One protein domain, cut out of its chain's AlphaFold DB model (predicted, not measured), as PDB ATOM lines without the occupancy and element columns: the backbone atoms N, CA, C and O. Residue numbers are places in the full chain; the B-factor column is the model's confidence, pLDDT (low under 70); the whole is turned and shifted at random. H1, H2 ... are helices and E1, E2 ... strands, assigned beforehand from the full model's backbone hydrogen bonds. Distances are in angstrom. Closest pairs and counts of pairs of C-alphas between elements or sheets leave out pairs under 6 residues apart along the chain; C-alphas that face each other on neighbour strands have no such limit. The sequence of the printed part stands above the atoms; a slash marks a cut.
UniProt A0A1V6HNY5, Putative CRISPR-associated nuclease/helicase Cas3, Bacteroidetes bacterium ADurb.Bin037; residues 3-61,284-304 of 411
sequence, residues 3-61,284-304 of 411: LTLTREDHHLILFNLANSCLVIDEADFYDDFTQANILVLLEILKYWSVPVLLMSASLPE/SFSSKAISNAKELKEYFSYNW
ATOM      1  N   LEU A   3      39.308  41.754  18.195       79.19
ATOM      2  CA  LEU A   3      39.988  41.541  19.484       79.19
ATOM      3  C   LEU A   3      40.630  40.149  19.636       79.19
ATOM      4  O   LEU A   3      41.431  39.956  20.537       79.19
ATOM      5  N   THR A   4      40.301  39.173  18.788       79.50
ATOM      6  CA  THR A   4      40.871  37.814  18.894       79.50
ATOM      7  C   THR A   4      42.293  37.709  18.344       79.50
ATOM      8  O   THR A   4      42.995  36.763  18.687       79.50
ATOM      9  N   LEU A   5      42.705  38.659  17.487       76.06
ATOM     10  CA  LEU A   5      44.031  38.721  16.851       76.06
ATOM     11  C   LEU A   5      44.457  37.441  16.113       76.06
ATOM     12  O   LEU A   5      45.634  37.196  15.903       76.06
ATOM     13  N   THR A   6      43.491  36.626  15.689       76.38
ATOM     14  CA  THR A   6      43.757  35.400  14.928       76.38
ATOM     15  C   THR A   6      44.081  35.649  13.454       76.38
ATOM     16  O   THR A   6      44.654  34.783  12.808       76.38
ATOM     17  N   ARG A   7      43.725  36.819  12.906       73.81
ATOM     18  CA  ARG A   7      43.859  37.155  11.481       73.81
ATOM     19  C   ARG A   7      44.669  38.436  11.290       73.81
ATOM     20  O   ARG A   7      44.652  39.319  12.143       73.81
ATOM     21  N   GLU A   8      45.342  38.572  10.150       73.06
ATOM     22  CA  GLU A   8      46.187  39.740   9.850       73.06
ATOM     23  C   GLU A   8      45.404  41.068   9.886       73.06
ATOM     24  O   GLU A   8      45.851  42.056  10.472       73.06
ATOM     25  N   ASP A   9      44.184  41.078   9.342       75.75
ATOM     26  CA  ASP A   9      43.291  42.241   9.356       75.75
ATOM     27  C   ASP A   9      42.874  42.652  10.778       75.75
ATOM     28  O   ASP A   9      42.676  43.842  11.042       75.75
ATOM     29  N   HIS A  10      42.813  41.710  11.725       83.62
ATOM     30  CA  HIS A  10      42.559  42.019  13.131       83.62
ATOM     31  C   HIS A  10      43.653  42.917  13.720       83.62
ATOM     32  O   HIS A  10      43.325  43.882  14.411       83.62
ATOM     33  N   HIS A  11      44.930  42.652  13.419       81.31
ATOM     34  CA  HIS A  11      46.046  43.463  13.915       81.31
ATOM     35  C   HIS A  11      45.984  44.900  13.389       81.31
ATOM     36  O   HIS A  11      46.204  45.842  14.152       81.31
ATOM     37  N   LEU A  12      45.625  45.084  12.114       84.00
ATOM     38  CA  LEU A  12      45.464  46.415  11.524       84.00
ATOM     39  C   LEU A  12      44.308  47.189  12.175       84.00
ATOM     40  O   LEU A  12      44.466  48.361  12.524       84.00
ATOM     41  N   ILE A  13      43.154  46.540  12.372       87.56
ATOM     42  CA  ILE A  13      42.007  47.145  13.065       87.56
ATOM     43  C   ILE A  13      42.410  47.572  14.479       87.56
ATOM     44  O   ILE A  13      42.069  48.673  14.909       87.56
ATOM     45  N   LEU A  14      43.165  46.732  15.185       85.94
ATOM     46  CA  LEU A  14      43.599  47.001  16.549       85.94
ATOM     47  C   LEU A  14      44.602  48.154  16.639       85.94
ATOM     48  O   LEU A  14      44.489  48.995  17.526       85.94
ATOM     49  N   PHE A  15      45.557  48.208  15.708       87.56
ATOM     50  CA  PHE A  15      46.508  49.309  15.603       87.56
ATOM     51  C   PHE A  15      45.779  50.643  15.412       87.56
ATOM     52  O   PHE A  15      46.072  51.615  16.109       87.56
ATOM     53  N   ASN A  16      44.789  50.677  14.514       90.50
ATOM     54  CA  ASN A  16      43.961  51.863  14.307       90.50
ATOM     55  C   ASN A  16      43.163  52.212  15.568       90.50
ATOM     56  O   ASN A  16      43.134  53.370  15.974       90.50
ATOM     57  N   LEU A  17      42.567  51.209  16.218       90.81
ATOM     58  CA  LEU A  17      41.786  51.386  17.439       90.81
ATOM     59  C   LEU A  17      42.625  52.001  18.571       90.81
ATOM     60  O   LEU A  17      42.198  52.985  19.171       90.81
ATOM     61  N   ALA A  18      43.835  51.482  18.802       90.81
ATOM     62  CA  ALA A  18      44.767  51.957  19.828       90.81
ATOM     63  C   ALA A  18      45.250  53.405  19.613       90.81
ATOM     64  O   ALA A  18      45.669  54.055  20.566       90.81
ATOM     65  N   ASN A  19      45.177  53.919  18.381       92.00
ATOM     66  CA  ASN A  19      45.617  55.268  18.010       92.00
ATOM     67  C   ASN A  19      44.448  56.204  17.650       92.00
ATOM     68  O   ASN A  19      44.644  57.219  16.980       92.00
ATOM     69  N   SER A  20      43.227  55.868  18.067       93.38
ATOM     70  CA  SER A  20      42.013  56.622  17.743       93.38
ATOM     71  C   SER A  20      41.270  57.088  18.996       93.38
ATOM     72  O   SER A  20      41.623  56.728  20.116       93.38
ATOM     73  N   CYS A  21      40.219  57.882  18.800       94.38
ATOM     74  CA  CYS A  21      39.139  58.017  19.773       94.38
ATOM     75  C   CYS A  21      37.983  57.132  19.304       94.38
ATOM     76  O   CYS A  21      37.558  57.246  18.151       94.38
ATOM     77  N   LEU A  22      37.455  56.281  20.182       93.31
ATOM     78  CA  LEU A  22      36.358  55.384  19.838       93.31
ATOM     79  C   LEU A  22      35.012  56.015  20.200       93.31
ATOM     80  O   LEU A  22      34.762  56.326  21.363       93.31
ATOM     81  N   VAL A  23      34.120  56.141  19.219       92.38
ATOM     82  CA  VAL A  23      32.703  56.451  19.449       92.38
ATOM     83  C   VAL A  23      31.892  55.189  19.184       92.38
ATOM     84  O   VAL A  23      31.931  54.657  18.075       92.38
ATOM     85  N   ILE A  24      31.176  54.702  20.197       88.81
ATOM     86  CA  ILE A  24      30.231  53.592  20.065       88.81
ATOM     87  C   ILE A  24      28.826  54.186  20.099       88.81
ATOM     88  O   ILE A  24      28.346  54.574  21.164       88.81
ATOM     89  N   ASP A  25      28.202  54.283  18.930       85.38
ATOM     90  CA  ASP A  25      26.825  54.754  18.776       85.38
ATOM     91  C   ASP A  25      25.834  53.582  18.799       85.38
ATOM     92  O   ASP A  25      26.173  52.471  18.384       85.38
ATOM     93  N   GLU A  26      24.621  53.834  19.293       79.19
ATOM     94  CA  GLU A  26      23.545  52.844  19.474       79.19
ATOM     95  C   GLU A  26      24.009  51.552  20.159       79.19
ATOM     96  O   GLU A  26      23.672  50.433  19.755       79.19
ATOM     97  N   ALA A  27      24.821  51.698  21.205       72.31
ATOM     98  CA  ALA A  27      25.306  50.539  21.919       72.31
ATOM     99  C   ALA A  27      24.145  49.835  22.646       72.31
ATOM    100  O   ALA A  27      23.334  50.437  23.359       72.31
ATOM    101  N   ASP A  28      24.045  48.539  22.373       67.94
ATOM    102  CA  ASP A  28      22.939  47.679  22.760       67.94
ATOM    103  C   ASP A  28      23.274  46.997  24.092       67.94
ATOM    104  O   ASP A  28      23.967  45.981  24.133       67.94
ATOM    105  N   PHE A  29      22.850  47.615  25.196       62.88
ATOM    106  CA  PHE A  29      23.291  47.253  26.552       62.88
ATOM    107  C   PHE A  29      22.458  46.180  27.243       62.88
ATOM    108  O   PHE A  29      22.663  45.930  28.425       62.88
ATOM    109  N   TYR A  30      21.515  45.561  26.539       67.12
ATOM    110  CA  TYR A  30      20.509  44.703  27.175       67.12
ATOM    111  C   TYR A  30      20.618  43.229  26.805       67.12
ATOM    112  O   TYR A  30      19.961  42.386  27.414       67.12
ATOM    113  N   ASP A  31      21.457  42.912  25.821       76.38
ATOM    114  CA  ASP A  31      21.925  41.553  25.578       76.38
ATOM    115  C   ASP A  31      23.131  41.291  26.489       76.38
ATOM    116  O   ASP A  31      24.189  41.902  26.325       76.38
ATOM    117  N   ASP A  32      22.965  40.390  27.461       78.81
ATOM    118  CA  ASP A  32      23.981  40.075  28.475       78.81
ATOM    119  C   ASP A  32      25.322  39.678  27.837       78.81
ATOM    120  O   ASP A  32      26.398  40.053  28.302       78.81
ATOM    121  N   PHE A  33      25.256  38.964  26.719       81.38
ATOM    122  CA  PHE A  33      26.395  38.507  25.945       81.38
ATOM    123  C   PHE A  33      27.153  39.662  25.277       81.38
ATOM    124  O   PHE A  33      28.379  39.751  25.378       81.38
ATOM    125  N   THR A  34      26.429  40.578  24.632       82.56
ATOM    126  CA  THR A  34      26.991  41.793  24.029       82.56
ATOM    127  C   THR A  34      27.613  42.689  25.095       82.56
ATOM    128  O   THR A  34      28.739  43.153  24.921       82.56
ATOM    129  N   GLN A  35      26.935  42.881  26.227       83.62
ATOM    130  CA  GLN A  35      27.443  43.710  27.315       83.62
ATOM    131  C   GLN A  35      28.720  43.121  27.936       83.62
ATOM    132  O   GLN A  35      29.686  43.859  28.128       83.62
ATOM    133  N   ALA A  36      28.785  41.804  28.169       87.50
ATOM    134  CA  ALA A  36      30.001  41.150  28.661       87.50
ATOM    135  C   ALA A  36      31.191  41.358  27.704       87.50
ATOM    136  O   ALA A  36      32.299  41.675  28.135       87.50
ATOM    137  N   ASN A  37      30.952  41.257  26.393       88.19
ATOM    138  CA  ASN A  37      31.966  41.522  25.371       88.19
ATOM    139  C   ASN A  37      32.393  43.003  25.327       88.19
ATOM    140  O   ASN A  37      33.577  43.292  25.149       88.19
ATOM    141  N   ILE A  38      31.456  43.945  25.508       88.44
ATOM    142  CA  ILE A  38      31.761  45.382  25.599       88.44
ATOM    143  C   ILE A  38      32.637  45.670  26.821       88.44
ATOM    144  O   ILE A  38      33.581  46.443  26.702       88.44
ATOM    145  N   LEU A  39      32.391  45.037  27.972       90.12
ATOM    146  CA  LEU A  39      33.236  45.223  29.157       90.12
ATOM    147  C   LEU A  39      34.685  44.780  28.906       90.12
ATOM    148  O   LEU A  39      35.605  45.504  29.279       90.12
ATOM    149  N   VAL A  40      34.898  43.660  28.204       91.12
ATOM    150  CA  VAL A  40      36.247  43.218  27.796       91.12
ATOM    151  C   VAL A  40      36.903  44.240  26.864       91.12
ATOM    152  O   VAL A  40      38.063  44.597  27.059       91.12
ATOM    153  N   LEU A  41      36.165  44.756  25.874       91.50
ATOM    154  CA  LEU A  41      36.659  45.820  24.994       91.50
ATOM    155  C   LEU A  41      37.058  47.065  25.803       91.50
ATOM    156  O   LEU A  41      38.158  47.580  25.630       91.50
ATOM    157  N   LEU A  42      36.191  47.536  26.699       92.12
ATOM    158  CA  LEU A  42      36.435  48.722  27.519       92.12
ATOM    159  C   LEU A  42      37.636  48.546  28.453       92.12
ATOM    160  O   LEU A  42      38.384  49.506  28.639       92.12
ATOM    161  N   GLU A  43      37.848  47.352  29.006       93.12
ATOM    162  CA  GLU A  43      39.029  47.022  29.815       93.12
ATOM    163  C   GLU A  43      40.323  47.171  29.002       93.12
ATOM    164  O   GLU A  43      41.267  47.833  29.437       93.12
ATOM    165  N   ILE A  44      40.343  46.632  27.784       91.06
ATOM    166  CA  ILE A  44      41.493  46.723  26.877       91.06
ATOM    167  C   ILE A  44      41.761  48.182  26.472       91.06
ATOM    168  O   ILE A  44      42.893  48.661  26.562       91.06
ATOM    169  N   LEU A  45      40.719  48.923  26.085       92.69
ATOM    170  CA  LEU A  45      40.833  50.337  25.708       92.69
ATOM    171  C   LEU A  45      41.323  51.206  26.869       92.69
ATOM    172  O   LEU A  45      42.120  52.123  26.662       92.69
ATOM    173  N   LYS A  46      40.896  50.884  28.096       93.00
ATOM    174  CA  LYS A  46      41.368  51.558  29.306       93.00
ATOM    175  C   LYS A  46      42.868  51.358  29.489       93.00
ATOM    176  O   LYS A  46      43.563  52.326  29.792       93.00
ATOM    177  N   TYR A  47      43.363  50.137  29.280       90.75
ATOM    178  CA  TYR A  47      44.790  49.829  29.374       90.75
ATOM    179  C   TYR A  47      45.619  50.629  28.355       90.75
ATOM    180  O   TYR A  47      46.682  51.147  28.693       90.75
ATOM    181  N   TRP A  48      45.108  50.818  27.137       91.12
ATOM    182  CA  TRP A  48      45.766  51.635  26.104       91.12
ATOM    183  C   TRP A  48      45.556  53.140  26.242       91.12
ATOM    184  O   TRP A  48      46.105  53.900  25.450       91.12
ATOM    185  N   SER A  49      44.778  53.593  27.228       93.62
ATOM    186  CA  SER A  49      44.385  55.001  27.365       93.62
ATOM    187  C   SER A  49      43.670  55.566  26.127       93.62
ATOM    188  O   SER A  49      43.789  56.755  25.830       93.62
ATOM    189  N   VAL A  50      42.902  54.731  25.418       94.94
ATOM    190  CA  VAL A  50      42.067  55.169  24.291       94.94
ATOM    191  C   VAL A  50      40.846  55.929  24.826       94.94
ATOM    192  O   VAL A  50      40.119  55.389  25.665       94.94
ATOM    193  N   PRO A  51      40.574  57.163  24.362       93.88
ATOM    194  CA  PRO A  51      39.348  57.873  24.712       93.88
ATOM    195  C   PRO A  51      38.118  57.177  24.120       93.88
ATOM    196  O   PRO A  51      38.103  56.846  22.933       93.88
ATOM    197  N   VAL A  52      37.070  57.001  24.931       93.31
ATOM    198  CA  VAL A  52      35.821  56.344  24.520       93.31
ATOM    199  C   VAL A  52      34.622  57.249  24.795       93.31
ATOM    200  O   VAL A  52      34.463  57.748  25.908       93.31
ATOM    201  N   LEU A  53      33.764  57.425  23.790       92.00
ATOM    202  CA  LEU A  53      32.419  57.982  23.920       92.00
ATOM    203  C   LEU A  53      31.406  56.877  23.624       92.00
ATOM    204  O   LEU A  53      31.437  56.260  22.563       92.00
ATOM    205  N   LEU A  54      30.502  56.641  24.565       89.38
ATOM    206  CA  LEU A  54      29.478  55.610  24.478       89.38
ATOM    207  C   LEU A  54      28.112  56.294  24.458       89.38
ATOM    208  O   LEU A  54      27.783  57.047  25.373       89.38
ATOM    209  N   MET A  55      27.350  56.054  23.395       87.81
ATOM    210  CA  MET A  55      26.052  56.670  23.141       87.81
ATOM    211  C   MET A  55      24.996  55.584  22.938       87.81
ATOM    212  O   MET A  55      25.238  54.565  22.291       87.81
ATOM    213  N   SER A  56      23.819  55.790  23.523       84.50
ATOM    214  CA  SER A  56      22.663  54.917  23.336       84.50
ATOM    215  C   SER A  56      21.389  55.684  23.663       84.50
ATOM    216  O   SER A  56      21.372  56.494  24.590       84.50
ATOM    217  N   ALA A  57      20.311  55.409  22.926       78.88
ATOM    218  CA  ALA A  57      18.981  55.927  23.250       78.88
ATOM    219  C   ALA A  57      18.434  55.371  24.578       78.88
ATOM    220  O   ALA A  57      17.473  55.900  25.134       78.88
ATOM    221  N   SER A  58      19.022  54.276  25.055       78.44
ATOM    222  CA  SER A  58      18.535  53.490  26.174       78.44
ATOM    223  C   SER A  58      19.738  52.890  26.906       78.44
ATOM    224  O   SER A  58      20.194  51.805  26.557       78.44
ATOM    225  N   LEU A  59      20.291  53.611  27.885       84.38
ATOM    226  CA  LEU A  59      21.393  53.146  28.734       84.38
ATOM    227  C   LEU A  59      20.921  53.142  30.195       84.38
ATOM    228  O   LEU A  59      20.569  54.210  30.691       84.38
ATOM    229  N   PRO A  60      20.877  51.992  30.894       85.62
ATOM    230  CA  PRO A  60      20.428  51.962  32.281       85.62
ATOM    231  C   PRO A  60      21.570  52.355  33.222       85.62
ATOM    232  O   PRO A  60      22.730  52.044  32.968       85.62
ATOM    233  N   GLU A  61      21.265  52.975  34.359       87.88
ATOM    234  CA  GLU A  61      22.282  53.374  35.344       87.88
ATOM    235  C   GLU A  61      22.993  52.179  35.999       87.88
ATOM    236  O   GLU A  61      24.115  52.310  36.496       87.88
ATOM    237  N   SER A 284      23.670  40.627  36.016       68.94
ATOM    238  CA  SER A 284      24.016  39.216  36.172       68.94
ATOM    239  C   SER A 284      24.213  38.601  34.789       68.94
ATOM    240  O   SER A 284      23.246  38.330  34.077       68.94
ATOM    241  N   PHE A 285      25.466  38.384  34.399       80.38
ATOM    242  CA  PHE A 285      25.792  37.704  33.146       80.38
ATOM    243  C   PHE A 285      25.463  36.212  33.224       80.38
ATOM    244  O   PHE A 285      25.778  35.546  34.214       80.38
ATOM    245  N   SER A 286      24.864  35.660  32.166       81.56
ATOM    246  CA  SER A 286      24.687  34.212  32.069       81.56
ATOM    247  C   SER A 286      26.039  33.493  32.070       81.56
ATOM    248  O   SER A 286      27.063  34.029  31.641       81.56
ATOM    249  N   SER A 287      26.055  32.226  32.492       83.56
ATOM    250  CA  SER A 287      27.274  31.406  32.452       83.56
ATOM    251  C   SER A 287      27.882  31.325  31.048       83.56
ATOM    252  O   SER A 287      29.103  31.310  30.905       83.56
ATOM    253  N   LYS A 288      27.036  31.335  30.008       83.75
ATOM    254  CA  LYS A 288      27.457  31.396  28.603       83.75
ATOM    255  C   LYS A 288      28.152  32.718  28.276       83.75
ATOM    256  O   LYS A 288      29.221  32.684  27.676       83.75
ATOM    257  N   ALA A 289      27.575  33.854  28.676       85.44
ATOM    258  CA  ALA A 289      28.168  35.173  28.458       85.44
ATOM    259  C   ALA A 289      29.525  35.312  29.162       85.44
ATOM    260  O   ALA A 289      30.484  35.771  28.548       85.44
ATOM    261  N   ILE A 290      29.635  34.836  30.407       87.62
ATOM    262  CA  ILE A 290      30.897  34.840  31.166       87.62
ATOM    263  C   ILE A 290      31.955  33.974  30.476       87.62
ATOM    264  O   ILE A 290      33.085  34.424  30.296       87.62
ATOM    265  N   SER A 291      31.602  32.745  30.081       88.25
ATOM    266  CA  SER A 291      32.529  31.835  29.392       88.25
ATOM    267  C   SER A 291      33.040  32.449  28.091       88.25
ATOM    268  O   SER A 291      34.244  32.488  27.866       88.25
ATOM    269  N   ASN A 292      32.135  33.009  27.288       88.62
ATOM    270  CA  ASN A 292      32.475  33.663  26.033       88.62
ATOM    271  C   ASN A 292      33.362  34.903  26.249       88.62
ATOM    272  O   ASN A 292      34.387  35.061  25.598       88.62
ATOM    273  N   ALA A 293      33.027  35.784  27.195       88.56
ATOM    274  CA  ALA A 293      33.857  36.952  27.493       88.56
ATOM    275  C   ALA A 293      35.260  36.557  27.992       88.56
ATOM    276  O   ALA A 293      36.255  37.197  27.645       88.56
ATOM    277  N   LYS A 294      35.357  35.468  28.765       89.75
ATOM    278  CA  LYS A 294      36.637  34.903  29.196       89.75
ATOM    279  C   LYS A 294      37.453  34.388  28.008       89.75
ATOM    280  O   LYS A 294      38.624  34.740  27.907       89.75
ATOM    281  N   GLU A 295      36.835  33.633  27.100       88.31
ATOM    282  CA  GLU A 295      37.479  33.178  25.860       88.31
ATOM    283  C   GLU A 295      38.008  34.372  25.057       88.31
ATOM    284  O   GLU A 295      39.180  34.389  24.697       88.31
ATOM    285  N   LEU A 296      37.217  35.435  24.868       88.00
ATOM    286  CA  LEU A 296      37.677  36.647  24.173       88.00
ATOM    287  C   LEU A 296      38.978  37.205  24.755       88.00
ATOM    288  O   LEU A 296      39.901  37.546  24.016       88.00
ATOM    289  N   LYS A 297      39.028  37.306  26.086       88.06
ATOM    290  CA  LYS A 297      40.163  37.857  26.829       88.06
ATOM    291  C   LYS A 297      41.394  36.956  26.746       88.06
ATOM    292  O   LYS A 297      42.512  37.455  26.607       88.06
ATOM    293  N   GLU A 298      41.201  35.641  26.812       87.75
ATOM    294  CA  GLU A 298      42.271  34.656  26.639       87.75
ATOM    295  C   GLU A 298      42.849  34.717  25.221       87.75
ATOM    296  O   GLU A 298      44.057  34.877  25.073       87.75
ATOM    297  N   TYR A 299      42.001  34.711  24.188       84.00
ATOM    298  CA  TYR A 299      42.430  34.820  22.787       84.00
ATOM    299  C   TYR A 299      43.196  36.110  22.514       84.00
ATOM    300  O   TYR A 299      44.273  36.078  21.919       84.00
ATOM    301  N   PHE A 300      42.677  37.239  22.998       85.88
ATOM    302  CA  PHE A 300      43.385  38.510  22.924       85.88
ATOM    303  C   PHE A 300      44.787  38.403  23.547       85.88
ATOM    304  O   PHE A 300      45.765  38.839  22.947       85.88
ATOM    305  N   SER A 301      44.903  37.774  24.722       84.44
ATOM    306  CA  SER A 301      46.181  37.618  25.432       84.44
ATOM    307  C   SER A 301      47.156  36.686  24.701       84.44
ATOM    308  O   SER A 301      48.351  36.970  24.641       84.44
ATOM    309  N   TYR A 302      46.663  35.584  24.132       83.88
ATOM    310  CA  TYR A 302      47.468  34.581  23.423       83.88
ATOM    311  C   TYR A 302      48.038  35.077  22.096       83.88
ATOM    312  O   TYR A 302      49.113  34.638  21.682       83.88
ATOM    313  N   ASN A 303      47.323  35.991  21.446       78.81
ATOM    314  CA  ASN A 303      47.639  36.476  20.106       78.81
ATOM    315  C   ASN A 303      48.128  37.940  20.110       78.81
ATOM    316  O   ASN A 303      48.304  38.545  19.057       78.81
ATOM    317  N   TRP A 304      48.373  38.516  21.295       73.62
ATOM    318  CA  TRP A 304      48.853  39.893  21.464       73.62
ATOM    319  C   TRP A 304      50.241  40.144  20.853       73.62
ATOM    320  O   TRP A 304      50.541  41.249  20.401       73.62
TER     321      TRP A 304
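Overview. This is residues 3 to 61 and 284 to 304 of the 411 residues of the protein "Putative CRISPR-associated nuclease/helicase Cas3" of Bacteroidetes bacterium ADurb.Bin037 (UniProt A0A1V6HNY5). A short ribbon of two parallel strands, E1 and E2, lies on one side of helix H2, which runs through the middle of the domain, and helix H3 packs side by side with H2 on the opposite side. Helix H1 stands at the end of H2 where H2 finishes, at a steep tilt to it. The printed part has 80 residues, with three named helices and two named strands in the order H1, E1, H2, E2, H3, and the class is mostly helix. The whole is compact, with a radius of gyration of the C-alphas of 13.2 A and spans of 34 by 29 by 20 A.

Along the chain. E1 is residues 22 to 24, beginning at C-alpha 22 (36.358, 55.384, 19.838), and E2 is residues 52 to 54; each measures 6.4 A from first to last C-alpha. H2, residues 32 to 47, is 23.0 A long and begins at C-alpha 32 (23.981, 40.075, 28.475). H3, residues 287 to 302, is 22.3 A long and ends at C-alpha 302 (47.468, 34.581, 23.423). H1, residues 8 to 18, is 15.8 A long.

Arrangement. E1 and E2 are parallel neighbours at 10 degrees, with N 24 and O 53 within hydrogen-bond range at 2.8 A. E1, H2 and E2 form a strand-helix-strand unit, two parallel neighbour strands with a helix between them in the chain, and its crossover is right-handed. The closest C-alphas of H2 and E2, those of Leu 45 and Val 52, are 7.9 A apart. H2 and H3 touch, closest at the C-alphas of Phe 33 and Ala 289, 4.5 A, and run the same way at a shallow tilt of 30 degrees. H1 and H2 are close but not clearly touching, with the C-alphas of Ala 18 and Leu 45 closest at 7.3 A, and they run the same way at a steep tilt of 66 degrees. H1 and H3 are apart. In H1, H2 and H3 every O i to N i+4 pair is within hydrogen-bond range.

Size, cuts and confidence. The two C-alphas farthest apart, those of Glu 8 and Glu 61, are 37.5 A apart. Residues 62 to 283 are not printed, and C-alphas 61 and 284 are 14.3 A apart across the cut. The links H1 to E1 and H2 to E2 are tight, and E1 to H2 is short. The mean pLDDT of the printed part is 85.0, and residues 28 to 30 and residue 284 of this predicted model are under 70.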